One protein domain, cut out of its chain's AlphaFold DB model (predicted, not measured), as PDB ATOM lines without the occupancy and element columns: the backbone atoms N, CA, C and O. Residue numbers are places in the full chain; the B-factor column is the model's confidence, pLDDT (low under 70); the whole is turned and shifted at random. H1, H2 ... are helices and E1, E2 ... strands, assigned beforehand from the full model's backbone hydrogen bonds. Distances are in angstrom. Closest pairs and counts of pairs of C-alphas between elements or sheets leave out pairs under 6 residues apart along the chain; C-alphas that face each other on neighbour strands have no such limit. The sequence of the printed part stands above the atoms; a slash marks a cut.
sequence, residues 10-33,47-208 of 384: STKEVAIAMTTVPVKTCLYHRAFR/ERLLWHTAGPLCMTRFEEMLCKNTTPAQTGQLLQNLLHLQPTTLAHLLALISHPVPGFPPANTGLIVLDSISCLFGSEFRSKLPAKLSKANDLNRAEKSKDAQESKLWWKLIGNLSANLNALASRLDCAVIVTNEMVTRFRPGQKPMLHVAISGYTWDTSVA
ATOM      1  N   SER A  10     -50.033  22.482 -25.684       38.09
ATOM      2  CA  SER A  10     -49.633  21.254 -26.387       38.09
ATOM      3  C   SER A  10     -50.800  20.508 -27.067       38.09
ATOM      4  O   SER A  10     -51.172  19.403 -26.686       38.09
ATOM      5  N   THR A  11     -51.368  21.068 -28.131       32.72
ATOM      6  CA  THR A  11     -52.137  20.363 -29.175       32.72
ATOM      7  C   THR A  11     -51.359  20.291 -30.492       32.72
ATOM      8  O   THR A  11     -51.674  19.448 -31.327       32.72
ATOM      9  N   LYS A  12     -50.290  21.085 -30.642       32.50
ATOM     10  CA  LYS A  12     -49.399  21.110 -31.812       32.50
ATOM     11  C   LYS A  12     -47.962  20.714 -31.443       32.50
ATOM     12  O   LYS A  12     -47.591  20.743 -30.268       32.50
ATOM     13  N   GLU A  13     -47.186  20.286 -32.438       35.94
ATOM     14  CA  GLU A  13     -45.741  20.050 -32.320       35.94
ATOM     15  C   GLU A  13     -45.056  21.386 -32.036       35.94
ATOM     16  O   GLU A  13     -45.117  22.309 -32.844       35.94
ATOM     17  N   VAL A  14     -44.491  21.525 -30.842       37.41
ATOM     18  CA  VAL A  14     -44.022  22.807 -30.320       37.41
ATOM     19  C   VAL A  14     -42.631  22.615 -29.739       37.41
ATOM     20  O   VAL A  14     -42.423  21.727 -28.917       37.41
ATOM     21  N   ALA A  15     -41.676  23.454 -30.132       35.31
ATOM     22  CA  ALA A  15     -40.331  23.450 -29.575       35.31
ATOM     23  C   ALA A  15     -39.892  24.847 -29.126       35.31
ATOM     24  O   ALA A  15     -40.328  25.860 -29.650       35.31
ATOM     25  N   ILE A  16     -38.914  24.846 -28.222       42.41
ATOM     26  CA  ILE A  16     -38.141  25.966 -27.663       42.41
ATOM     27  C   ILE A  16     -38.680  26.528 -26.336       42.41
ATOM     28  O   ILE A  16     -39.866  26.713 -26.102       42.41
ATOM     29  N   ALA A  17     -37.742  26.714 -25.407       38.38
ATOM     30  CA  ALA A  17     -37.924  27.343 -24.112       38.38
ATOM     31  C   ALA A  17     -36.668  28.174 -23.854       38.38
ATOM     32  O   ALA A  17     -35.644  27.631 -23.450       38.38
ATOM     33  N   MET A  18     -36.700  29.484 -24.101       34.25
ATOM     34  CA  MET A  18     -35.610  30.331 -23.619       34.25
ATOM     35  C   MET A  18     -35.604  30.248 -22.077       34.25
ATOM     36  O   MET A  18     -36.635  30.199 -21.417       34.25
ATOM     37  N   THR A  19     -34.440  30.077 -21.460       36.25
ATOM     38  CA  THR A  19     -34.336  30.068 -19.992       36.25
ATOM     39  C   THR A  19     -33.091  30.838 -19.601       36.25
ATOM     40  O   THR A  19     -32.031  30.261 -19.371       36.25
ATOM     41  N   THR A  20     -33.176  32.156 -19.560       29.47
ATOM     42  CA  THR A  20     -32.098  32.987 -19.031       29.47
ATOM     43  C   THR A  20     -32.189  33.058 -17.514       29.47
ATOM     44  O   THR A  20     -32.631  34.044 -16.950       29.47
ATOM     45  N   VAL A  21     -31.710  32.009 -16.841       28.41
ATOM     46  CA  VAL A  21     -31.125  32.159 -15.501       28.41
ATOM     47  C   VAL A  21     -29.871  31.283 -15.430       28.41
ATOM     48  O   VAL A  21     -29.955  30.075 -15.679       28.41
ATOM     49  N   PRO A  22     -28.692  31.830 -15.082       27.95
ATOM     50  CA  PRO A  22     -27.501  31.034 -14.840       27.95
ATOM     51  C   PRO A  22     -27.611  30.391 -13.452       27.95
ATOM     52  O   PRO A  22     -26.964  30.814 -12.498       27.95
ATOM     53  N   VAL A  23     -28.432  29.350 -13.308       27.73
ATOM     54  CA  VAL A  23     -28.428  28.552 -12.077       27.73
ATOM     55  C   VAL A  23     -27.378  27.464 -12.238       27.73
ATOM     56  O   VAL A  23     -27.606  26.445 -12.892       27.73
ATOM     57  N   LYS A  24     -26.203  27.686 -11.632       25.72
ATOM     58  CA  LYS A  24     -25.252  26.613 -11.316       25.72
ATOM     59  C   LYS A  24     -26.049  25.425 -10.754       25.72
ATOM     60  O   LYS A  24     -26.711  25.568  -9.730       25.72
ATOM     61  N   THR A  25     -26.005  24.296 -11.464       28.45
ATOM     62  CA  THR A  25     -26.368  22.961 -10.961       28.45
ATOM     63  C   THR A  25     -27.729  22.868 -10.251       28.45
ATOM     64  O   THR A  25     -27.766  22.756  -9.032       28.45
ATOM     65  N   CYS A  26     -28.866  22.855 -10.971       25.41
ATOM     66  CA  CYS A  26     -30.122  22.350 -10.368       25.41
ATOM     67  C   CYS A  26     -31.325  22.048 -11.292       25.41
ATOM     68  O   CYS A  26     -32.437  21.948 -10.779       25.41
ATOM     69  N   LEU A  27     -31.181  21.876 -12.613       29.09
ATOM     70  CA  LEU A  27     -32.365  21.604 -13.455       29.09
ATOM     71  C   LEU A  27     -32.822  20.134 -13.467       29.09
ATOM     72  O   LEU A  27     -34.009  19.892 -13.643       29.09
ATOM     73  N   TYR A  28     -31.949  19.165 -13.169       28.00
ATOM     74  CA  TYR A  28     -32.355  17.748 -13.169       28.00
ATOM     75  C   TYR A  28     -33.106  17.308 -11.911       28.00
ATOM     76  O   TYR A  28     -34.025  16.505 -11.986       28.00
ATOM     77  N   HIS A  29     -32.762  17.857 -10.744       24.34
ATOM     78  CA  HIS A  29     -33.268  17.324  -9.473       24.34
ATOM     79  C   HIS A  29     -34.357  18.183  -8.810       24.34
ATOM     80  O   HIS A  29     -34.948  17.772  -7.810       24.34
ATOM     81  N   ARG A  30     -34.629  19.383  -9.346       27.06
ATOM     82  CA  ARG A  30     -35.460  20.401  -8.679       27.06
ATOM     83  C   ARG A  30     -36.699  20.840  -9.462       27.06
ATOM     84  O   ARG A  30     -37.579  21.447  -8.865       27.06
ATOM     85  N   ALA A  31     -36.804  20.489 -10.745       29.08
ATOM     86  CA  ALA A  31     -38.008  20.732 -11.547       29.08
ATOM     87  C   ALA A  31     -39.157  19.744 -11.236       29.08
ATOM     88  O   ALA A  31     -40.306  20.030 -11.556       29.08
ATOM     89  N   PHE A  32     -38.857  18.620 -10.569       31.64
ATOM     90  CA  PHE A  32     -39.788  17.498 -10.364       31.64
ATOM     91  C   PHE A  32     -40.370  17.371  -8.945       31.64
ATOM     92  O   PHE A  32     -41.222  16.520  -8.704       31.64
ATOM     93  N   ARG A  33     -39.977  18.222  -7.989       24.70
ATOM     94  CA  ARG A  33     -40.670  18.335  -6.693       24.70
ATOM     95  C   ARG A  33     -41.172  19.755  -6.515       24.70
ATOM     96  O   ARG A  33     -40.401  20.692  -6.687       24.70
ATOM     97  N   GLU A  47     -46.762  36.726  -7.268       65.88
ATOM     98  CA  GLU A  47     -46.054  36.571  -8.547       65.88
ATOM     99  C   GLU A  47     -47.047  36.598  -9.715       65.88
ATOM    100  O   GLU A  47     -48.016  35.834  -9.747       65.88
ATOM    101  N   ARG A  48     -46.803  37.482 -10.685       76.94
ATOM    102  CA  ARG A  48     -47.620  37.607 -11.893       76.94
ATOM    103  C   ARG A  48     -47.038  36.786 -13.030       76.94
ATOM    104  O   ARG A  48     -45.824  36.636 -13.178       76.94
ATOM    105  N   LEU A  49     -47.937  36.267 -13.845       73.56
ATOM    106  CA  LEU A  49     -47.640  35.523 -15.053       73.56
ATOM    107  C   LEU A  49     -48.056  36.378 -16.240       73.56
ATOM    108  O   LEU A  49     -49.239  36.660 -16.408       73.56
ATOM    109  N   LEU A  50     -47.097  36.764 -17.072       75.38
ATOM    110  CA  LEU A  50     -47.397  37.392 -18.347       75.38
ATOM    111  C   LEU A  50     -47.486  36.305 -19.417       75.38
ATOM    112  O   LEU A  50     -46.517  35.607 -19.712       75.38
ATOM    113  N   TRP A  51     -48.659  36.179 -20.009       69.88
ATOM    114  CA  TRP A  51     -48.929  35.251 -21.085       69.88
ATOM    115  C   TRP A  51     -49.233  36.002 -22.361       69.88
ATOM    116  O   TRP A  51     -50.038  36.933 -22.374       69.88
ATOM    117  N   HIS A  52     -48.597  35.586 -23.440       69.19
ATOM    118  CA  HIS A  52     -48.669  36.288 -24.694       69.19
ATOM    119  C   HIS A  52     -48.758  35.304 -25.850       69.19
ATOM    120  O   HIS A  52     -47.899  34.437 -25.980       69.19
ATOM    121  N   THR A  53     -49.775  35.429 -26.698       65.31
ATOM    122  CA  THR A  53     -50.029  34.444 -27.757       65.31
ATOM    123  C   THR A  53     -50.340  35.068 -29.104       65.31
ATOM    124  O   THR A  53     -50.889  36.165 -29.193       65.31
ATOM    125  N   ALA A  54     -50.074  34.295 -30.159       59.28
ATOM    126  CA  ALA A  54     -50.709  34.466 -31.463       59.28
ATOM    127  C   ALA A  54     -52.076  33.738 -31.584       59.28
ATOM    128  O   ALA A  54     -52.805  33.976 -32.544       59.28
ATOM    129  N   GLY A  55     -52.450  32.858 -30.638       65.38
ATOM    130  CA  GLY A  55     -53.687  32.052 -30.670       65.38
ATOM    131  C   GLY A  55     -54.508  32.080 -29.366       65.38
ATOM    132  O   GLY A  55     -54.018  32.528 -28.336       65.38
ATOM    133  N   PRO A  56     -55.768  31.615 -29.366       68.88
ATOM    134  CA  PRO A  56     -56.637  31.716 -28.193       68.88
ATOM    135  C   PRO A  56     -56.165  30.813 -27.041       68.88
ATOM    136  O   PRO A  56     -55.992  29.606 -27.216       68.88
ATOM    137  N   LEU A  57     -56.010  31.381 -25.840       79.50
ATOM    138  CA  LEU A  57     -55.800  30.605 -24.617       79.50
ATOM    139  C   LEU A  57     -57.091  29.854 -24.254       79.50
ATOM    140  O   LEU A  57     -58.142  30.462 -24.045       79.50
ATOM    141  N   CYS A  58     -57.013  28.527 -24.140       83.81
ATOM    142  CA  CYS A  58     -58.130  27.715 -23.661       83.81
ATOM    143  C   CYS A  58     -58.275  27.877 -22.138       83.81
ATOM    144  O   CYS A  58     -57.688  27.118 -21.363       83.81
ATOM    145  N   MET A  59     -59.041  28.887 -21.717       84.56
ATOM    146  CA  MET A  59     -59.243  29.211 -20.300       84.56
ATOM    147  C   MET A  59     -59.842  28.046 -19.512       84.56
ATOM    148  O   MET A  59     -59.349  27.752 -18.431       84.56
ATOM    149  N   THR A  60     -60.809  27.322 -20.083       86.56
ATOM    150  CA  THR A  60     -61.419  26.138 -19.452       86.56
ATOM    151  C   THR A  60     -60.365  25.108 -19.060       86.56
ATOM    152  O   THR A  60     -60.301  24.671 -17.916       86.56
ATOM    153  N   ARG A  61     -59.458  24.791 -19.988       84.06
ATOM    154  CA  ARG A  61     -58.374  23.851 -19.721       84.06
ATOM    155  C   ARG A  61     -57.380  24.397 -18.701       84.06
ATOM    156  O   ARG A  61     -56.890  23.656 -17.857       84.06
ATOM    157  N   PHE A  62     -57.065  25.690 -18.759       84.44
ATOM    158  CA  PHE A  62     -56.175  26.305 -17.774       84.44
ATOM    159  C   PHE A  62     -56.764  26.240 -16.356       84.44
ATOM    160  O   PHE A  62     -56.052  25.899 -15.412       84.44
ATOM    161  N   GLU A  63     -58.064  26.487 -16.208       86.50
ATOM    162  CA  GLU A  63     -58.791  26.363 -14.943       86.50
ATOM    163  C   GLU A  63     -58.784  24.925 -14.415       86.50
ATOM    164  O   GLU A  63     -58.408  24.707 -13.265       86.50
ATOM    165  N   GLU A  64     -59.101  23.934 -15.253       85.94
ATOM    166  CA  GLU A  64     -59.037  22.507 -14.893       85.94
ATOM    167  C   GLU A  64     -57.647  22.109 -14.378       85.94
ATOM    168  O   GLU A  64     -57.502  21.437 -13.351       85.94
ATOM    169  N   MET A  65     -56.604  22.591 -15.054       83.94
ATOM    170  CA  MET A  65     -55.216  22.360 -14.669       83.94
ATOM    171  C   MET A  65     -54.843  23.002 -13.326       83.94
ATOM    172  O   MET A  65     -54.047  22.433 -12.572       83.94
ATOM    173  N   LEU A  66     -55.398  24.175 -13.009       85.06
ATOM    174  CA  LEU A  66     -55.199  24.825 -11.713       85.06
ATOM    175  C   LEU A  66     -55.965  24.096 -10.600       85.06
ATOM    176  O   LEU A  66     -55.400  23.851  -9.528       85.06
ATOM    177  N   CYS A  67     -57.210  23.693 -10.858       84.50
ATOM    178  CA  CYS A  67     -58.079  23.000  -9.904       84.50
ATOM    179  C   CYS A  67     -57.487  21.675  -9.400       84.50
ATOM    180  O   CYS A  67     -57.731  21.298  -8.256       84.50
ATOM    181  N   LYS A  68     -56.644  20.991 -10.191       79.44
ATOM    182  CA  LYS A  68     -55.989  19.730  -9.781       79.44
ATOM    183  C   LYS A  68     -55.214  19.846  -8.462       79.44
ATOM    184  O   LYS A  68     -55.134  18.878  -7.715       79.44
ATOM    185  N   ASN A  69     -54.618  21.009  -8.191       76.56
ATOM    186  CA  ASN A  69     -53.719  21.210  -7.050       76.56
ATOM    187  C   ASN A  69     -54.121  22.385  -6.148       76.56
ATOM    188  O   ASN A  69     -53.355  22.745  -5.253       76.56
ATOM    189  N   THR A  70     -55.267  23.024  -6.399       84.06
ATOM    190  CA  THR A  70     -55.668  24.247  -5.692       84.06
ATOM    191  C   THR A  70     -57.140  24.224  -5.316       84.06
ATOM    192  O   THR A  70     -57.952  23.552  -5.946       84.06
ATOM    193  N   THR A  71     -57.487  24.948  -4.253       85.12
ATOM    194  CA  THR A  71     -58.891  25.164  -3.891       85.12
ATOM    195  C   THR A  71     -59.520  26.214  -4.815       85.12
ATOM    196  O   THR A  71     -58.801  27.085  -5.306       85.12
ATOM    197  N   PRO A  72     -60.854  26.231  -4.999       83.94
ATOM    198  CA  PRO A  72     -61.511  27.197  -5.888       83.94
ATOM    199  C   PRO A  72     -61.165  28.669  -5.588       83.94
ATOM    200  O   PRO A  72     -60.981  29.474  -6.499       83.94
ATOM    201  N   ALA A  73     -61.006  29.022  -4.307       83.88
ATOM    202  CA  ALA A  73     -60.594  30.366  -3.896       83.88
ATOM    203  C   ALA A  73     -59.153  30.703  -4.327       83.88
ATOM    204  O   ALA A  73     -58.879  31.820  -4.763       83.88
ATOM    205  N   GLN A  74     -58.236  29.733  -4.244       84.25
ATOM    206  CA  GLN A  74     -56.853  29.882  -4.708       84.25
ATOM    207  C   GLN A  74     -56.780  29.951  -6.233       84.25
ATOM    208  O   GLN A  74     -56.014  30.747  -6.769       84.25
ATOM    209  N   THR A  75     -57.593  29.161  -6.936       84.00
ATOM    210  CA  THR A  75     -57.694  29.216  -8.398       84.00
ATOM    211  C   THR A  75     -58.079  30.622  -8.856       84.00
ATOM    212  O   THR A  75     -57.386  31.193  -9.695       84.00
ATOM    213  N   GLY A  76     -59.096  31.231  -8.236       84.69
ATOM    214  CA  GLY A  76     -59.497  32.609  -8.533       84.69
ATOM    215  C   GLY A  76     -58.369  33.630  -8.334       84.69
ATOM    216  O   GLY A  76     -58.181  34.508  -9.172       84.69
ATOM    217  N   GLN A  77     -57.567  33.488  -7.274       85.12
ATOM    218  CA  GLN A  77     -56.397  34.346  -7.042       85.12
ATOM    219  C   GLN A  77     -55.295  34.138  -8.093       85.12
ATOM    220  O   GLN A  77     -54.700  35.102  -8.563       85.12
ATOM    221  N   LEU A  78     -55.030  32.891  -8.494       83.94
ATOM    222  CA  LEU A  78     -54.025  32.582  -9.516       83.94
ATOM    223  C   LEU A  78     -54.423  33.109 -10.896       83.94
ATOM    224  O   LEU A  78     -53.564  33.594 -11.627       83.94
ATOM    225  N   LEU A  79     -55.714  33.071 -11.232       85.56
ATOM    226  CA  LEU A  79     -56.236  33.666 -12.462       85.56
ATOM    227  C   LEU A  79     -56.078  35.191 -12.473       85.56
ATOM    228  O   LEU A  79     -55.749  35.756 -13.509       85.56
ATOM    229  N   GLN A  80     -56.232  35.865 -11.329       87.25
ATOM    230  CA  GLN A  80     -55.993  37.314 -11.226       87.25
ATOM    231  C   GLN A  80     -54.519  37.699 -11.430       87.25
ATOM    232  O   GLN A  80     -54.217  38.839 -11.781       87.25
ATOM    233  N   ASN A  81     -53.598  36.753 -11.231       87.06
ATOM    234  CA  ASN A  81     -52.173  36.956 -11.475       87.06
ATOM    235  C   ASN A  81     -51.774  36.725 -12.941       87.06
ATOM    236  O   ASN A  81     -50.638  37.034 -13.308       87.06
ATOM    237  N   LEU A  82     -52.676  36.192 -13.772       86.88
ATOM    238  CA  LEU A  82     -52.464  35.995 -15.200       86.88
ATOM    239  C   LEU A  82     -52.787  37.284 -15.965       86.88
ATOM    240  O   LEU A  82     -53.931  37.727 -16.019       86.88
ATOM    241  N   LEU A  83     -51.778  37.851 -16.618       88.62
ATOM    242  CA  LEU A  83     -51.941  38.918 -17.595       88.62
ATOM    243  C   LEU A  83     -51.859  38.314 -18.996       88.62
ATOM    244  O   LEU A  83     -50.784  37.902 -19.422       88.62
ATOM    245  N   HIS A  84     -52.984  38.260 -19.703       87.50
ATOM    246  CA  HIS A  84     -53.060  37.741 -21.067       87.50
ATOM    247  C   HIS A  84     -53.039  38.881 -22.091       87.50
ATOM    248  O   HIS A  84     -53.915  39.746 -22.068       87.50
ATOM    249  N   LEU A  85     -52.072  38.864 -23.009       87.62
ATOM    250  CA  LEU A  85     -51.975  39.797 -24.132       87.62
ATOM    251  C   LEU A  85     -51.944  39.041 -25.459       87.62
ATOM    252  O   LEU A  85     -51.343  37.979 -25.568       87.62
ATOM    253  N   GLN A  86     -52.547  39.623 -26.490       87.38
ATOM    254  CA  GLN A  86     -52.601  39.020 -27.817       87.38
ATOM    255  C   GLN A  86     -52.236  40.071 -28.865       87.38
ATOM    256  O   GLN A  86     -53.117  40.800 -29.333       87.38
ATOM    257  N   PRO A  87     -50.955  40.225 -29.237       84.06
ATOM    258  CA  PRO A  87     -50.645  41.009 -30.408       84.06
ATOM    259  C   PRO A  87     -51.036  40.230 -31.652       84.06
ATOM    260  O   PRO A  87     -50.770  39.042 -31.812       84.06
ATOM    261  N   THR A  88     -51.649  40.943 -32.573       85.12
ATOM    262  CA  THR A  88     -52.057  40.391 -33.857       85.12
ATOM    263  C   THR A  88     -50.967  40.519 -34.919       85.12
ATOM    264  O   THR A  88     -51.111  39.947 -35.992       85.12
ATOM    265  N   THR A  89     -49.883  41.259 -34.645       89.81
ATOM    266  CA  THR A  89     -48.803  41.538 -35.603       89.81
ATOM    267  C   THR A  89     -47.424  41.475 -34.953       89.81
ATOM    268  O   THR A  89     -47.268  41.722 -33.750       89.81
ATOM    269  N   LEU A  90     -46.398  41.205 -35.768       90.94
ATOM    270  CA  LEU A  90     -45.003  41.227 -35.326       90.94
ATOM    271  C   LEU A  90     -44.597  42.614 -34.803       90.94
ATOM    272  O   LEU A  90     -43.929  42.717 -33.777       90.94
ATOM    273  N   ALA A  91     -45.049  43.685 -35.462       92.25
ATOM    274  CA  ALA A  91     -44.783  45.058 -35.034       92.25
ATOM    275  C   ALA A  91     -45.330  45.353 -33.627       92.25
ATOM    276  O   ALA A  91     -44.645  45.983 -32.823       92.25
ATOM    277  N   HIS A  92     -46.531  44.862 -33.300       90.62
ATOM    278  CA  HIS A  92     -47.119  45.045 -31.973       90.62
ATOM    279  C   HIS A  92     -46.321  44.287 -30.899       90.62
ATOM    280  O   HIS A  92     -46.000  44.869 -29.862       90.62
ATOM    281  N   LEU A  93     -45.919  43.037 -31.161       91.62
ATOM    282  CA  LEU A  93     -45.027  42.291 -30.263       91.62
ATOM    283  C   LEU A  93     -43.699  43.038 -30.047       91.62
ATOM    284  O   LEU A  93     -43.272  43.231 -28.909       91.62
ATOM    285  N   LEU A  94     -43.057  43.489 -31.125       92.50
ATOM    286  CA  LEU A  94     -41.780  44.196 -31.048       92.50
ATOM    287  C   LEU A  94     -41.893  45.501 -30.264       92.50
ATOM    288  O   LEU A  94     -41.031  45.765 -29.428       92.50
ATOM    289  N   ALA A  95     -42.942  46.291 -30.488       91.81
ATOM    290  CA  ALA A  95     -43.179  47.520 -29.737       91.81
ATOM    291  C   ALA A  95     -43.351  47.232 -28.239       91.81
ATOM    292  O   ALA A  95     -42.719  47.886 -27.416       91.81
ATOM    293  N   LEU A  96     -44.129  46.205 -27.889       89.81
ATOM    294  CA  LEU A  96     -44.394  45.824 -26.503       89.81
ATOM    295  C   LEU A  96     -43.124  45.388 -25.750       89.81
ATOM    296  O   LEU A  96     -42.957  45.706 -24.573       89.81
ATOM    297  N   ILE A  97     -42.239  44.652 -26.425       90.19
ATOM    298  CA  ILE A  97     -41.012  44.105 -25.833       90.19
ATOM    299  C   ILE A  97     -39.860  45.116 -25.844       90.19
ATOM    300  O   ILE A  97     -39.093  45.179 -24.885       90.19
ATOM    301  N   SER A  98     -39.739  45.916 -26.905       89.50
ATOM    302  CA  SER A  98     -38.636  46.877 -27.080       89.50
ATOM    303  C   SER A  98     -38.913  48.213 -26.389       89.50
ATOM    304  O   SER A  98     -37.989  48.890 -25.941       89.50
ATOM    305  N   HIS A  99     -40.187  48.594 -26.285       87.19
ATOM    306  CA  HIS A  99     -40.643  49.840 -25.674       87.19
ATOM    307  C   HIS A  99     -41.746  49.555 -24.648       87.19
ATOM    308  O   HIS A  99     -42.889  49.988 -24.824       87.19
ATOM    309  N   PRO A 100     -41.430  48.810 -23.571       82.38
ATOM    310  CA  PRO A 100     -42.413  48.519 -22.545       82.38
ATOM    311  C   PRO A 100     -42.918  49.821 -21.917       82.38
ATOM    312  O   PRO A 100     -42.133  50.685 -21.518       82.38
ATOM    313  N   VAL A 101     -44.241  49.955 -21.815       85.56
ATOM    314  CA  VAL A 101     -44.855  51.088 -21.115       85.56
ATOM    315  C   VAL A 101     -44.435  51.087 -19.636       85.56
ATOM    316  O   VAL A 101     -44.168  50.018 -19.079       85.56
ATOM    317  N   PRO A 102     -44.376  52.250 -18.961       83.25
ATOM    318  CA  PRO A 102     -44.061  52.301 -17.538       83.25
ATOM    319  C   PRO A 102     -44.961  51.361 -16.727       83.25
ATOM    320  O   PRO A 102     -46.182  51.387 -16.856       83.25
ATOM    321  N   GLY A 103     -44.350  50.506 -15.903       81.56
ATOM    322  CA  GLY A 103     -45.068  49.488 -15.128       81.56
ATOM    323  C   GLY A 103     -45.379  48.188 -15.881       81.56
ATOM    324  O   GLY A 103     -46.000  47.299 -15.300       81.56
ATOM    325  N   PHE A 104     -44.934  48.048 -17.133       84.12
ATOM    326  CA  PHE A 104     -45.041  46.819 -17.915       84.12
ATOM    327  C   PHE A 104     -43.660  46.188 -18.213       84.12
ATOM    328  O   PHE A 104     -42.685  46.890 -18.485       84.12
ATOM    329  N   PRO A 105     -43.541  44.850 -18.192       87.06
ATOM    330  CA  PRO A 105     -44.375  43.946 -17.405       87.06
ATOM    331  C   PRO A 105     -44.408  44.380 -15.927       87.06
ATOM    332  O   PRO A 105     -43.487  45.074 -15.480       87.06
ATOM    333  N   PRO A 106     -45.438  43.990 -15.157       87.44
ATOM    334  CA  PRO A 106     -45.463  44.230 -13.719       87.44
ATOM    335  C   PRO A 106     -44.156  43.792 -13.044       87.44
ATOM    336  O   PRO A 106     -43.605  42.749 -13.397       87.44
ATOM    337  N   ALA A 107     -43.662  44.558 -12.069       83.50
ATOM    338  CA  ALA A 107     -42.356  44.308 -11.443       83.50
ATOM    339  C   ALA A 107     -42.227  42.912 -10.798       83.50
ATOM    340  O   ALA A 107     -41.138  42.366 -10.726       83.50
ATOM    341  N   ASN A 108     -43.349  42.321 -10.389       86.19
ATOM    342  CA  ASN A 108     -43.481  40.986  -9.809       86.19
ATOM    343  C   ASN A 108     -43.746  39.880 -10.852       86.19
ATOM    344  O   ASN A 108     -44.324  38.846 -10.517       86.19
ATOM    345  N   THR A 109     -43.415  40.098 -12.127       87.69
ATOM    346  CA  THR A 109     -43.605  39.084 -13.174       87.69
ATOM    347  C   THR A 109     -42.534  38.003 -13.050       87.69
ATOM    348  O   THR A 109     -41.372  38.278 -13.317       87.69
ATOM    349  N   GLY A 110     -42.913  36.775 -12.687       86.94
ATOM    350  CA  GLY A 110     -41.971  35.650 -12.546       86.94
ATOM    351  C   GLY A 110     -41.789  34.822 -13.824       86.94
ATOM    352  O   GLY A 110     -40.789  34.121 -13.994       86.94
ATOM    353  N   LEU A 111     -42.749  34.902 -14.749       87.69
ATOM    354  CA  LEU A 111     -42.745  34.139 -15.993       87.69
ATOM    355  C   LEU A 111     -43.402  34.943 -17.118       87.69
ATOM    356  O   LEU A 111     -44.494  35.484 -16.949       87.69
ATOM    357  N   ILE A 112     -42.735  34.972 -18.267       89.31
ATOM    358  CA  ILE A 112     -43.243  35.467 -19.544       89.31
ATOM    359  C   ILE A 112     -43.318  34.278 -20.494       89.31
ATOM    360  O   ILE A 112     -42.356  33.517 -20.602       89.31
ATOM    361  N   VAL A 113     -44.432  34.109 -21.196       89.38
ATOM    362  CA  VAL A 113     -44.541  33.094 -22.251       89.38
ATOM    363  C   VAL A 113     -44.991  33.739 -23.545       89.38
ATOM    364  O   VAL A 113     -46.037  34.376 -23.567       89.38
ATOM    365  N   LEU A 114     -44.194  33.563 -24.597       90.31
ATOM    366  CA  LEU A 114     -44.524  33.923 -25.968       90.31
ATOM    367  C   LEU A 114     -44.912  32.660 -26.729       90.31
ATOM    368  O   LEU A 114     -44.071  31.787 -26.956       90.31
ATOM    369  N   ASP A 115     -46.176  32.571 -27.121       86.69
ATOM    370  CA  ASP A 115     -46.683  31.433 -27.866       86.69
ATOM    371  C   ASP A 115     -46.641  31.655 -29.387       86.69
ATOM    372  O   ASP A 115     -47.192  32.634 -29.897       86.69
ATOM    373  N   SER A 116     -46.044  30.697 -30.098       84.31
ATOM    374  CA  SER A 116     -46.025  30.540 -31.551       84.31
ATOM    375  C   SER A 116     -45.402  31.740 -32.259       84.31
ATOM    376  O   SER A 116     -45.979  32.333 -33.169       84.31
ATOM    377  N   ILE A 117     -44.186  32.099 -31.838       87.75
ATOM    378  CA  ILE A 117     -43.454  33.261 -32.360       87.75
ATOM    379  C   ILE A 117     -43.245  33.186 -33.881       87.75
ATOM    380  O   ILE A 117     -43.305  34.204 -34.568       87.75
ATOM    381  N   SER A 118     -43.063  31.975 -34.414       87.38
ATOM    382  CA  SER A 118     -42.913  31.702 -35.844       87.38
ATOM    383  C   SER A 118     -44.095  32.173 -36.674       87.38
ATOM    384  O   SER A 118     -43.874  32.643 -37.785       87.38
ATOM    385  N   CYS A 119     -45.319  32.120 -36.141       87.00
ATOM    386  CA  CYS A 119     -46.517  32.554 -36.855       87.00
ATOM    387  C   CYS A 119     -46.455  34.037 -37.222       87.00
ATOM    388  O   CYS A 119     -46.758  34.396 -38.356       87.00
ATOM    389  N   LEU A 120     -46.040  34.894 -36.282       88.44
ATOM    390  CA  LEU A 120     -45.980  36.345 -36.501       88.44
ATOM    391  C   LEU A 120     -44.932  36.703 -37.555       88.44
ATOM    392  O   LEU A 120     -45.154  37.555 -38.414       88.44
ATOM    393  N   PHE A 121     -43.798  36.010 -37.507       89.12
ATOM    394  CA  PHE A 121     -42.746  36.149 -38.498       89.12
ATOM    395  C   PHE A 121     -43.192  35.619 -39.869       89.12
ATOM    396  O   PHE A 121     -43.071  36.331 -40.861       89.12
ATOM    397  N   GLY A 122     -43.784  34.425 -39.934       86.38
ATOM    398  CA  GLY A 122     -44.292  33.839 -41.176       86.38
ATOM    399  C   GLY A 122     -45.464  34.606 -41.801       86.38
ATOM    400  O   GLY A 122     -45.646  34.549 -43.014       86.38
ATOM    401  N   SER A 123     -46.247  35.344 -41.004       86.12
ATOM    402  CA  SER A 123     -47.306  36.217 -41.525       86.12
ATOM    403  C   SER A 123     -46.772  37.525 -42.109       86.12
ATOM    404  O   SER A 123     -47.316  38.013 -43.097       86.12
ATOM    405  N   GLU A 124     -45.725  38.093 -41.503       87.38
ATOM    406  CA  GLU A 124     -45.151  39.376 -41.929       87.38
ATOM    407  C   GLU A 124     -44.230  39.193 -43.143       87.38
ATOM    408  O   GLU A 124     -44.266  39.967 -44.100       87.38
ATOM    409  N   PHE A 125     -43.434  38.124 -43.136       84.81
ATOM    410  CA  PHE A 125     -42.509  37.802 -44.209       84.81
ATOM    411  C   PHE A 125     -43.031  36.598 -44.978       84.81
ATOM    412  O   PHE A 125     -43.127  35.489 -44.457       84.81
ATOM    413  N   ARG A 126     -43.372  36.810 -46.250       67.94
ATOM    414  CA  ARG A 126     -43.900  35.744 -47.104       67.94
ATOM    415  C   ARG A 126     -42.869  34.626 -47.245       67.94
ATOM    416  O   ARG A 126     -41.776  34.867 -47.757       67.94
ATOM    417  N   SER A 127     -43.235  33.393 -46.883       58.34
ATOM    418  CA  SER A 127     -42.426  32.225 -47.234       58.34
ATOM    419  C   SER A 127     -42.406  32.092 -48.758       58.34
ATOM    420  O   SER A 127     -43.442  31.828 -49.375       58.34
ATOM    421  N   LYS A 128     -41.251  32.316 -49.385       58.84
ATOM    422  CA  LYS A 128     -41.125  32.151 -50.834       58.84
ATOM    423  C   LYS A 128     -41.066  30.660 -51.155       58.84
ATOM    424  O   LYS A 128     -40.416  29.888 -50.453       58.84
ATOM    425  N   LEU A 129     -41.780  30.264 -52.208       50.31
ATOM    426  CA  LEU A 129     -41.653  28.930 -52.789       50.31
ATOM    427  C   LEU A 129     -40.181  28.682 -53.165       50.31
ATOM    428  O   LEU A 129     -39.484  29.641 -53.513       50.31
ATOM    429  N   PRO A 130     -39.706  27.424 -53.121       49.97
ATOM    430  CA  PRO A 130     -38.344  27.075 -53.508       49.97
ATOM    431  C   PRO A 130     -37.949  27.720 -54.840       49.97
ATOM    432  O   PRO A 130     -38.751  27.743 -55.772       49.97
ATOM    433  N   ALA A 131     -36.702  28.184 -54.955       51.56
ATOM    434  CA  ALA A 131     -36.179  28.913 -56.118       51.56
ATOM    435  C   ALA A 131     -36.274  28.165 -57.468       51.56
ATOM    436  O   ALA A 131     -36.023  28.751 -58.513       51.56
ATOM    437  N   LYS A 132     -36.616  26.868 -57.451       50.56
ATOM    438  CA  LYS A 132     -36.889  26.051 -58.646       50.56
ATOM    439  C   LYS A 132     -38.360  26.086 -59.089       50.56
ATOM    440  O   LYS A 132     -38.648  25.787 -60.241       50.56
ATOM    441  N   LEU A 133     -39.280  26.421 -58.180       49.91
ATOM    442  CA  LEU A 133     -40.705  26.651 -58.455       49.91
ATOM    443  C   LEU A 133     -40.995  28.125 -58.743       49.91
ATOM    444  O   LEU A 133     -41.916  28.433 -59.497       49.91
ATOM    445  N   SER A 134     -40.213  29.042 -58.166       53.56
ATOM    446  CA  SER A 134     -40.153  30.407 -58.674       53.56
ATOM    447  C   SER A 134     -39.242  30.422 -59.898       53.56
ATOM    448  O   SER A 134     -38.228  29.733 -59.943       53.56
ATOM    449  N   LYS A 135     -39.585  31.189 -60.930       54.12
ATOM    450  CA  LYS A 135     -38.683  31.430 -62.061       54.12
ATOM    451  C   LYS A 135     -37.557  32.365 -61.598       54.12
ATOM    452  O   LYS A 135     -37.486  33.507 -62.025       54.12
ATOM    453  N   ALA A 136     -36.718  31.926 -60.656       55.16
ATOM    454  CA  ALA A 136     -35.735  32.766 -59.967       55.16
ATOM    455  C   ALA A 136     -34.692  33.388 -60.918       55.16
ATOM    456  O   ALA A 136     -34.156  34.465 -60.646       55.16
ATOM    457  N   ASN A 137     -34.450  32.744 -62.063       54.66
ATOM    458  CA  ASN A 137     -33.617  33.288 -63.138       54.66
ATOM    459  C   ASN A 137     -34.296  34.406 -63.949       54.66
ATOM    460  O   ASN A 137     -33.580  35.202 -64.548       54.66
ATOM    461  N   ASP A 138     -35.627  34.524 -63.899       56.00
ATOM    462  CA  ASP A 138     -36.402  35.585 -64.561       56.00
ATOM    463  C   ASP A 138     -36.700  36.776 -63.628       56.00
ATOM    464  O   ASP A 138     -37.295  37.763 -64.060       56.00
ATOM    465  N   LEU A 139     -36.302  36.706 -62.349       63.88
ATOM    466  CA  LEU A 139     -36.531  37.795 -61.399       63.88
ATOM    467  C   LEU A 139     -35.667  39.007 -61.750       63.88
ATOM    468  O   LEU A 139     -34.443  38.911 -61.911       63.88
ATOM    469  N   ASN A 140     -36.308  40.171 -61.819       72.38
ATOM    470  CA  ASN A 140     -35.642  41.421 -62.157       72.38
ATOM    471  C   ASN A 140     -34.630  41.795 -61.051       72.38
ATOM    472  O   ASN A 140     -34.822  41.487 -59.873       72.38
ATOM    473  N   ARG A 141     -33.553  42.515 -61.395       73.00
ATOM    474  CA  ARG A 141     -32.519  42.982 -60.446       73.00
ATOM    475  C   ARG A 141     -33.120  43.707 -59.231       73.00
ATOM    476  O   ARG A 141     -32.592  43.596 -58.126       73.00
ATOM    477  N   ALA A 142     -34.234  44.414 -59.430       72.62
ATOM    478  CA  ALA A 142     -34.981  45.080 -58.367       72.62
ATOM    479  C   ALA A 142     -35.590  44.094 -57.349       72.62
ATOM    480  O   ALA A 142     -35.508  44.334 -56.146       72.62
ATOM    481  N   GLU A 143     -36.132  42.963 -57.802       74.25
ATOM    482  CA  GLU A 143     -36.733  41.941 -56.934       74.25
ATOM    483  C   GLU A 143     -35.661  41.251 -56.091       74.25
ATOM    484  O   GLU A 143     -35.796  41.181 -54.874       74.25
ATOM    485  N   LYS A 144     -34.520  40.895 -56.693       73.19
ATOM    486  CA  LYS A 144     -33.368  40.342 -55.955       73.19
ATOM    487  C   LYS A 144     -32.862  41.291 -54.862       73.19
ATOM    488  O   LYS A 144     -32.521  40.857 -53.765       73.19
ATOM    489  N   SER A 145     -32.843  42.600 -55.137       77.06
ATOM    490  CA  SER A 145     -32.429  43.604 -54.145       77.06
ATOM    491  C   SER A 145     -33.430  43.756 -52.994       77.06
ATOM    492  O   SER A 145     -33.026  43.922 -51.843       77.06
ATOM    493  N   LYS A 146     -34.731  43.649 -53.289       80.12
ATOM    494  CA  LYS A 146     -35.795  43.680 -52.283       80.12
ATOM    495  C   LYS A 146     -35.740  42.438 -51.396       80.12
ATOM    496  O   LYS A 146     -35.864  42.560 -50.185       80.12
ATOM    497  N   ASP A 147     -35.476  41.280 -51.987       77.19
ATOM    498  CA  ASP A 147     -35.354  40.005 -51.284       77.19
ATOM    499  C   ASP A 147     -34.192  40.014 -50.291       77.19
ATOM    500  O   ASP A 147     -34.372  39.685 -49.120       77.19
ATOM    501  N   ALA A 148     -33.017  40.475 -50.728       80.50
ATOM    502  CA  ALA A 148     -31.869  40.642 -49.840       80.50
ATOM    503  C   ALA A 148     -32.186  41.599 -48.679       80.50
ATOM    504  O   ALA A 148     -31.781  41.358 -47.541       80.50
ATOM    505  N   GLN A 149     -32.939  42.670 -48.944       84.81
ATOM    506  CA  GLN A 149     -33.349  43.615 -47.910       84.81
ATOM    507  C   GLN A 149     -34.363  43.007 -46.929       84.81
ATOM    508  O   GLN A 149     -34.227  43.209 -45.725       84.81
ATOM    509  N   GLU A 150     -35.344  42.240 -47.408       85.62
ATOM    510  CA  GLU A 150     -36.303  41.516 -46.562       85.62
ATOM    511  C   GLU A 150     -35.586  40.523 -45.636       85.62
ATOM    512  O   GLU A 150     -35.850  40.524 -44.434       85.62
ATOM    513  N   SER A 151     -34.622  39.753 -46.151       85.06
ATOM    514  CA  SER A 151     -33.814  38.822 -45.349       85.06
ATOM    515  C   SER A 151     -32.963  39.537 -44.293       85.06
ATOM    516  O   SER A 151     -32.893  39.100 -43.143       85.06
ATOM    517  N   LYS A 152     -32.350  40.678 -44.636       88.50
ATOM    518  CA  LYS A 152     -31.608  41.499 -43.662       88.50
ATOM    519  C   LYS A 152     -32.522  42.033 -42.561       88.50
ATOM    520  O   LYS A 152     -32.165  42.004 -41.384       88.50
ATOM    521  N   LEU A 153     -33.709  42.516 -42.932       90.75
ATOM    522  CA  LEU A 153     -34.703  42.993 -41.973       90.75
ATOM    523  C   LEU A 153     -35.191  41.857 -41.069       90.75
ATOM    524  O   LEU A 153     -35.229  42.046 -39.857       90.75
ATOM    525  N   TRP A 154     -35.482  40.679 -41.625       90.94
ATOM    526  CA  TRP A 154     -35.866  39.478 -40.881       90.94
ATOM    527  C   TRP A 154     -34.881  39.166 -39.750       90.94
ATOM    528  O   TRP A 154     -35.270  39.116 -38.579       90.94
ATOM    529  N   TRP A 155     -33.592  39.043 -40.076       90.75
ATOM    530  CA  TRP A 155     -32.565  38.722 -39.083       90.75
ATOM    531  C   TRP A 155     -32.349  39.839 -38.069       90.75
ATOM    532  O   TRP A 155     -32.210  39.569 -36.874       90.75
ATOM    533  N   LYS A 156     -32.415  41.099 -38.512       93.44
ATOM    534  CA  LYS A 156     -32.357  42.255 -37.611       93.44
ATOM    535  C   LYS A 156     -33.496  42.234 -36.590       93.44
ATOM    536  O   LYS A 156     -33.262  42.524 -35.418       93.44
ATOM    537  N   LEU A 157     -34.717  41.889 -37.007       94.56
ATOM    538  CA  LEU A 157     -35.864  41.800 -36.102       94.56
ATOM    539  C   LEU A 157     -35.722  40.641 -35.110       94.56
ATOM    540  O   LEU A 157     -35.983  40.840 -33.925       94.56
ATOM    541  N   ILE A 158     -35.258  39.470 -35.557       93.19
ATOM    542  CA  ILE A 158     -34.983  38.321 -34.678       93.19
ATOM    543  C   ILE A 158     -33.935  38.676 -33.622       93.19
ATOM    544  O   ILE A 158     -34.154  38.420 -32.438       93.19
ATOM    545  N   GLY A 159     -32.815  39.276 -34.034       93.00
ATOM    546  CA  GLY A 159     -31.739  39.665 -33.122       93.00
ATOM    547  C   GLY A 159     -32.182  40.717 -32.105       93.00
ATOM    548  O   GLY A 159     -31.874  40.608 -30.920       93.00
ATOM    549  N   ASN A 160     -32.961  41.711 -32.538       94.81
ATOM    550  CA  ASN A 160     -33.481  42.740 -31.638       94.81
ATOM    551  C   ASN A 160     -34.485  42.152 -30.631       94.81
ATOM    552  O   ASN A 160     -34.409  42.412 -29.431       94.81
ATOM    553  N   LEU A 161     -35.391  41.292 -31.101       93.88
ATOM    554  CA  LEU A 161     -36.362  40.619 -30.245       93.88
ATOM    555  C   LEU A 161     -35.681  39.737 -29.196       93.88
ATOM    556  O   LEU A 161     -36.010  39.828 -28.015       93.88
ATOM    557  N   SER A 162     -34.710  38.918 -29.599       93.06
ATOM    558  CA  SER A 162     -34.005  38.034 -28.672       93.06
ATOM    559  C   SER A 162     -33.186  38.805 -27.633       93.06
ATOM    560  O   SER A 162     -33.203  38.455 -26.449       93.06
ATOM    561  N   ALA A 163     -32.531  39.897 -28.037       93.06
ATOM    562  CA  ALA A 163     -31.816  40.788 -27.131       93.06
ATOM    563  C   ALA A 163     -32.761  41.426 -26.103       93.06
ATOM    564  O   ALA A 163     -32.489  41.368 -24.901       93.06
ATOM    565  N   ASN A 164     -33.901  41.959 -26.548       93.31
ATOM    566  CA  ASN A 164     -34.868  42.602 -25.659       93.31
ATOM    567  C   ASN A 164     -35.537  41.600 -24.709       93.31
ATOM    568  O   ASN A 164     -35.726  41.912 -23.535       93.31
ATOM    569  N   LEU A 165     -35.821  40.371 -25.153       92.38
ATOM    570  CA  LEU A 165     -36.324  39.313 -24.269       92.38
ATOM    571  C   LEU A 165     -35.309  38.931 -23.192       92.38
ATOM    572  O   LEU A 165     -35.670  38.799 -22.023       92.38
ATOM    573  N   ASN A 166     -34.033  38.816 -23.554       92.00
ATOM    574  CA  ASN A 166     -32.970  38.542 -22.591       92.00
ATOM    575  C   ASN A 166     -32.765  39.701 -21.604       92.00
ATOM    576  O   ASN A 166     -32.547  39.464 -20.412       92.00
ATOM    577  N   ALA A 167     -32.878  40.944 -22.078       90.94
ATOM    578  CA  ALA A 167     -32.838  42.129 -21.231       90.94
ATOM    579  C   ALA A 167     -34.030  42.172 -20.262       90.94
ATOM    580  O   ALA A 167     -33.832  42.425 -19.076       90.94
ATOM    581  N   LEU A 168     -35.247  41.864 -20.726       88.19
ATOM    582  CA  LEU A 168     -36.437  41.760 -19.874       88.19
ATOM    583  C   LEU A 168     -36.294  40.661 -18.819       88.19
ATOM    584  O   LEU A 168     -36.553  40.924 -17.646       88.19
ATOM    585  N   ALA A 169     -35.840  39.471 -19.219       88.38
ATOM    586  CA  ALA A 169     -35.601  38.352 -18.312       88.38
ATOM    587  C   ALA A 169     -34.631  38.736 -17.191       88.38
ATOM    588  O   ALA A 169     -34.913  38.522 -16.016       88.38
ATOM    589  N   SER A 170     -33.519  39.375 -17.563       88.38
ATOM    590  CA  SER A 170     -32.479  39.803 -16.622       88.38
ATOM    591  C   SER A 170     -32.948  40.947 -15.721       88.38
ATOM    592  O   SER A 170     -32.651  40.956 -14.533       88.38
ATOM    593  N   ARG A 171     -33.691  41.915 -16.274       87.88
ATOM    594  CA  ARG A 171     -34.202  43.081 -15.538       87.88
ATOM    595  C   ARG A 171     -35.244  42.700 -14.489       87.88
ATOM    596  O   ARG A 171     -35.298  43.341 -13.445       87.88
ATOM    597  N   LEU A 172     -36.095  41.723 -14.795       86.12
ATOM    598  CA  LEU A 172     -37.198  41.289 -13.932       86.12
ATOM    599  C   LEU A 172     -36.869  40.034 -13.113       86.12
ATOM    600  O   LEU A 172     -37.718  39.588 -12.353       86.12
ATOM    601  N   ASP A 173     -35.676  39.456 -13.288       86.19
ATOM    602  CA  ASP A 173     -35.302  38.141 -12.742       86.19
ATOM    603  C   ASP A 173     -36.375  37.066 -13.011       86.19
ATOM    604  O   ASP A 173     -36.808  36.323 -12.127       86.19
ATOM    605  N   CYS A 174     -36.846  37.022 -14.260       86.44
ATOM    606  CA  CYS A 174     -37.969  36.189 -14.677       86.44
ATOM    607  C   CYS A 174     -37.575  35.178 -15.756       86.44
ATOM    608  O   CYS A 174     -36.630  35.372 -16.523       86.44
ATOM    609  N   ALA A 175     -38.333  34.084 -15.845       87.38
ATOM    610  CA  ALA A 175     -38.184  33.122 -16.931       87.38
ATOM    611  C   ALA A 175     -38.953  33.588 -18.179       87.38
ATOM    612  O   ALA A 175     -40.072  34.080 -18.065       87.38
ATOM    613  N   VAL A 176     -38.392  33.380 -19.376       89.19
ATOM    614  CA  VAL A 176     -39.040  33.736 -20.654       89.19
ATOM    615  C   VAL A 176     -39.143  32.513 -21.550       89.19
ATOM    616  O   VAL A 176     -38.164  32.132 -22.165       89.19
ATOM    617  N   ILE A 177     -40.316  31.906 -21.679       90.75
ATOM    618  CA  ILE A 177     -40.526  30.741 -22.548       90.75
ATOM    619  C   ILE A 177     -41.016  31.219 -23.911       90.75
ATOM    620  O   ILE A 177     -41.885  32.080 -23.985       90.75
ATOM    621  N   VAL A 178     -40.476  30.655 -24.990       91.12
ATOM    622  CA  VAL A 178     -40.863  31.013 -26.358       91.12
ATOM    623  C   VAL A 178     -41.111  29.747 -27.146       91.12
ATOM    624  O   VAL A 178     -40.157  29.020 -27.404       91.12
ATOM    625  N   THR A 179     -42.350  29.508 -27.556       89.88
ATOM    626  CA  THR A 179     -42.687  28.368 -28.408       89.88
ATOM    627  C   THR A 179     -42.541  28.736 -29.881       89.88
ATOM    628  O   THR A 179     -42.892  29.827 -30.332       89.88
ATOM    629  N   ASN A 180     -41.985  27.800 -30.632       89.25
ATOM    630  CA  ASN A 180     -41.621  27.912 -32.030       89.25
ATOM    631  C   ASN A 180     -42.066  26.632 -32.744       89.25
ATOM    632  O   ASN A 180     -41.992  25.533 -32.182       89.25
ATOM    633  N   GLU A 181     -42.549  26.776 -33.968       87.62
ATOM    634  CA  GLU A 181     -43.062  25.655 -34.749       87.62
ATOM    635  C   GLU A 181     -41.938  24.933 -35.499       87.62
ATOM    636  O   GLU A 181     -40.822  25.439 -35.658       87.62
ATOM    637  N   MET A 182     -42.256  23.735 -35.980       86.62
ATOM    638  CA  MET A 182     -41.407  22.982 -36.896       86.62
ATOM    639  C   MET A 182     -41.893  23.200 -38.334       86.62
ATOM    640  O   MET A 182     -43.089  23.162 -38.610       86.62
ATOM    641  N   VAL A 183     -40.962  23.401 -39.260       84.75
ATOM    642  CA  VAL A 183     -41.195  23.520 -40.702       84.75
ATOM    643  C   VAL A 183     -40.486  22.391 -41.434       84.75
ATOM    644  O   VAL A 183     -39.381  21.989 -41.070       84.75
ATOM    645  N   THR A 184     -41.105  21.886 -42.497       84.12
ATOM    646  CA  THR A 184     -40.452  20.915 -43.381       84.12
ATOM    647  C   THR A 184     -39.636  21.667 -44.423       84.12
ATOM    648  O   THR A 184     -40.179  22.490 -45.158       84.12
ATOM    649  N   ARG A 185     -38.336  21.387 -44.500       82.50
ATOM    650  CA  ARG A 185     -37.468  21.889 -45.566       82.50
ATOM    651  C   ARG A 185     -37.229  20.788 -46.589       82.50
ATOM    652  O   ARG A 185     -36.943  19.644 -46.238       82.50
ATOM    653  N   PHE A 186     -37.343  21.166 -47.855       82.38
ATOM    654  CA  PHE A 186     -37.062  20.308 -48.997       82.38
ATOM    655  C   PHE A 186     -35.771  20.796 -49.639       82.38
ATOM    656  O   PHE A 186     -35.693  21.946 -50.073       82.38
ATOM    657  N   ARG A 187     -34.765  19.928 -49.695       81.44
ATOM    658  CA  ARG A 187     -33.509  20.182 -50.401       81.44
ATOM    659  C   ARG A 187     -33.408  19.210 -51.580       81.44
ATOM    660  O   ARG A 187     -33.761  18.042 -51.414       81.44
ATOM    661  N   PRO A 188     -32.991  19.656 -52.780       79.75
ATOM    662  CA  PRO A 188     -32.812  18.758 -53.918       79.75
ATOM    663  C   PRO A 188     -31.867  17.606 -53.566       79.75
ATOM    664  O   PRO A 188     -30.820  17.837 -52.975       79.75
ATOM    665  N   GLY A 189     -32.241  16.373 -53.906       86.50
ATOM    666  CA  GLY A 189     -31.429  15.186 -53.607       86.50
ATOM    667  C   GLY A 189     -31.460  14.727 -52.143       86.50
ATOM    668  O   GLY A 189     -30.925  13.666 -51.843       86.50
ATOM    669  N   GLN A 190     -32.125  15.457 -51.242       86.06
ATOM    670  CA  GLN A 190     -32.261  15.077 -49.837       86.06
ATOM    671  C   GLN A 190     -33.714  14.765 -49.481       86.06
ATOM    672  O   GLN A 190     -34.667  15.308 -50.046       86.06
ATOM    673  N   LYS A 191     -33.890  13.874 -48.502       88.12
ATOM    674  CA  LYS A 191     -35.212  13.597 -47.933       88.12
ATOM    675  C   LYS A 191     -35.737  14.857 -47.232       88.12
ATOM    676  O   LYS A 191     -34.936  15.608 -46.679       88.12
ATOM    677  N   PRO A 192     -37.061  15.088 -47.214       86.12
ATOM    678  CA  PRO A 192     -37.639  16.185 -46.448       86.12
ATOM    679  C   PRO A 192     -37.223  16.094 -44.977       86.12
ATOM    680  O   PRO A 192     -37.294  15.021 -44.376       86.12
ATOM    681  N   MET A 193     -36.796  17.216 -44.403       85.25
ATOM    682  CA  MET A 193     -36.331  17.282 -43.017       85.25
ATOM    683  C   MET A 193     -37.150  18.286 -42.217       85.25
ATOM    684  O   MET A 193     -37.505  19.355 -42.713       85.25
ATOM    685  N   LEU A 194     -37.428  17.951 -40.956       85.12
ATOM    686  CA  LEU A 194     -38.038  18.879 -40.010       85.12
ATOM    687  C   LEU A 194     -36.966  19.796 -39.423       85.12
ATOM    688  O   LEU A 194     -35.975  19.335 -38.860       85.12
ATOM    689  N   HIS A 195     -37.205  21.095 -39.517       84.69
ATOM    690  CA  HIS A 195     -36.382  22.143 -38.935       84.69
ATOM    691  C   HIS A 195     -37.234  23.029 -38.043       84.69
ATOM    692  O   HIS A 195     -38.428  23.184 -38.265       84.69
ATOM    693  N   VAL A 196     -36.621  23.655 -37.049       87.62
ATOM    694  CA  VAL A 196     -37.283  24.724 -36.302       87.62
ATOM    695  C   VAL A 196     -37.521  25.909 -37.254       87.62
ATOM    696  O   VAL A 196     -36.622  26.270 -38.010       87.62
ATOM    697  N   ALA A 197     -38.711  26.515 -37.223       87.50
ATOM    698  CA  ALA A 197     -39.095  27.608 -38.121       87.50
ATOM    699  C   ALA A 197     -38.150  28.814 -38.013       87.50
ATOM    700  O   ALA A 197     -37.588  29.262 -39.012       87.50
ATOM    701  N   ILE A 198     -37.931  29.297 -36.786       89.56
ATOM    702  CA  ILE A 198     -36.884  30.280 -36.485       89.56
ATOM    703  C   ILE A 198     -35.654  29.547 -35.945       89.56
ATOM    704  O   ILE A 198     -35.635  29.106 -34.795       89.56
ATOM    705  N   SER A 199     -34.634  29.416 -36.788       86.06
ATOM    706  CA  SER A 199     -33.361  28.760 -36.480       86.06
ATOM    707  C   SER A 199     -32.222  29.492 -37.174       86.06
ATOM    708  O   SER A 199     -32.380  29.838 -38.339       86.06
ATOM    709  N   GLY A 200     -31.083  29.660 -36.515       86.44
ATOM    710  CA  GLY A 200     -29.902  30.308 -37.095       86.44
ATOM    711  C   GLY A 200     -29.036  30.912 -36.001       86.44
ATOM    712  O   GLY A 200     -29.499  31.042 -34.867       86.44
ATOM    713  N   TYR A 201     -27.799  31.292 -36.311       87.56
ATOM    714  CA  TYR A 201     -26.833  31.752 -35.308       87.56
ATOM    715  C   TYR A 201     -27.376  32.898 -34.433       87.56
ATOM    716  O   TYR A 201     -27.323  32.836 -33.197       87.56
ATOM    717  N   THR A 202     -27.997  33.899 -35.066       89.44
ATOM    718  CA  THR A 202     -28.600  35.067 -34.398       89.44
ATOM    719  C   THR A 202     -29.646  34.681 -33.344       89.44
ATOM    720  O   THR A 202     -29.709  35.273 -32.265       89.44
ATOM    721  N   TRP A 203     -30.467  33.669 -33.622       90.75
ATOM    722  CA  TRP A 203     -31.466  33.179 -32.673       90.75
ATOM    723  C   TRP A 203     -30.847  32.209 -31.667       90.75
ATOM    724  O   TRP A 203     -30.989  32.363 -30.454       90.75
ATOM    725  N   ASP A 204     -30.113  31.221 -32.159       87.88
ATOM    726  CA  ASP A 204     -29.639  30.077 -31.395       87.88
ATOM    727  C   ASP A 204     -28.675  30.481 -30.283       87.88
ATOM    728  O   ASP A 204     -28.714  29.885 -29.208       87.88
ATOM    729  N   THR A 205     -27.848  31.507 -30.484       88.00
ATOM    730  CA  THR A 205     -26.935  32.032 -29.453       88.00
ATOM    731  C   THR A 205     -27.669  32.639 -28.258       88.00
ATOM    732  O   THR A 205     -27.207  32.501 -27.124       88.00
ATOM    733  N   SER A 206     -28.840  33.234 -28.489       89.00
ATOM    734  CA  SER A 206     -29.678  33.847 -27.454       89.00
ATOM    735  C   SER A 206     -30.477  32.821 -26.637       89.00
ATOM    736  O   SER A 206     -30.869  33.089 -25.500       89.00
ATOM    737  N   VAL A 207     -30.706  31.628 -27.198       88.69
ATOM    738  CA  VAL A 207     -31.500  30.563 -26.580       88.69
ATOM    739  C   VAL A 207     -30.643  29.785 -25.587       88.69
ATOM    740  O   VAL A 207     -29.720  29.071 -25.972       88.69
ATOM    741  N   ALA A 208     -30.966  29.870 -24.299       88.00
ATOM    742  CA  ALA A 208     -30.235  29.135 -23.268       88.00
ATOM    743  C   ALA A 208     -30.575  27.635 -23.229       88.00
ATOM    744  O   ALA A 208     -29.682  26.813 -23.053       88.00
TER     745      ALA A 208
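This is residues 10 to 33 and 47 to 208 of the 384 residues of an uncharacterized protein of Arthroderma otae (strain ATCC MYA-4605 / CBS 113480) (UniProt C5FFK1). A small sheet of four parallel strands has the last part of one very long helix, H6, packed over its strands E4 and E5, and the rest of H6 runs on far past the end of the sheet along the domain's longest axis. The hairpin E6 and E7 lies past that same end of the sheet, away from H6, while the short helices H2 and H3 lie toward the E3 edge, far from where H6 begins; residues 23 to 33, with H1, stick out as a free arm. The printed part has 186 residues with seven named helices and seven named strands, in the order E1 H1 E2 H2 H3 E3 H4 E4 H5 H6 E5 E6 E7 H7. The class is mixed, helices and strands; the sheet's order is E3 E2 E4 E5, and the pair E6 and E7 is antiparallel. The whole is only just loose, close to compact, with a radius of gyration of the C-alphas of 19.5 A, and elongated, spanning 65 by 39 by 36 A.

In the sheet, E2 (residues 48 to 53) and E4 (109 to 115) are inner strands, and E3 (82 to 85) and E5 (175 to 178) are edge strands. E3 and E2 are parallel at 29 degrees, with N 83 and O 49 2.8 A apart, within hydrogen-bond range. E2 and E4 are parallel at 10 degrees, with N 52 and O 113 at 2.8 A. E4 and E5 are parallel at 5 degrees, with N 177 and O 112 at 2.8 A. H6 (141 to 172) is on one face of the sheet, two layers of helix and sheet, at a height over the sheet of 14.5 A. It lies over E5 and only just over E4, on which 3 of its C-alphas fall, and runs along the strands, at 3 degrees to E5 on the local plane. H4 (90 to 98) touches H6 residues 161 to 168 alone, the closest C-alphas being those of Ser 98 and Asn 164, 5.9 A apart; the tilt is steep at 37 degrees, only just, and they run the same way. H5 (117 to 124) only just touches H4, with 3 pairs of C-alphas within 8 A, the closest those of Leu 90 and Leu 120 at 5.1 A. H7 (201 to 204) touches H6 residues 155 to 162 alone, the closest C-alphas being those of Gly 159 and Thr 202, 5.7 A apart. H3 (72 to 80) only grazes the sheet, and only just touches H2 (59 to 67), with 3 pairs within 8 A, the closest C-alphas being those of Leu 66 and Thr 75 at 6.0 A. E2, H2 H3, E3 and E4, H5 H6, E5 are strand-helix-strand units, parallel neighbours joined through helices, with right-handed crossovers; E3, H4, E4 is a split one, with E2 between its strands, also right-handed. E6 (182 to 185) and E7 (193 to 196) form a hairpin, with N 183 and O 195 at 2.7 A. E1 (15 to 17) pairs with no named strand; its closest C-alpha to E5 is that of Ala 17, 4.6 A from that of Ile 177. H1 (27 to 30) touches no helix. Every O i to N i+4 pair is within hydrogen-bond range in H2, H3, H4, H5 and H6; H1 and H7 are too short for such a pair.

E1 begins at C-alpha 15, (-40.331, 23.450, -29.575). H6 measures 46.8 A, from C-alpha 141 at (-32.519, 42.982, -60.446) to C-alpha 172 at (-37.198, 41.289, -13.932). E4 measures 16.8 A and E2 16.4 A. H7 ends at C-alpha 204, (-29.639, 30.077, -31.395).

The two C-alphas farthest apart, those of Thr 71 and Asp 138, are 65.5 A apart. Residues 34 to 46 are not printed, and C-alphas 33 and 47 are 19.1 A apart across the cut. The link H5 to H6 is long, with 16 residues, and residues 137 to 143, of which 141 to 143 belong to H6, stand free. The mean pLDDT of the printed part is 76.1; 45 residues are under 70, namely 10 to 33, 47, 51 to 56 and 126 to 139.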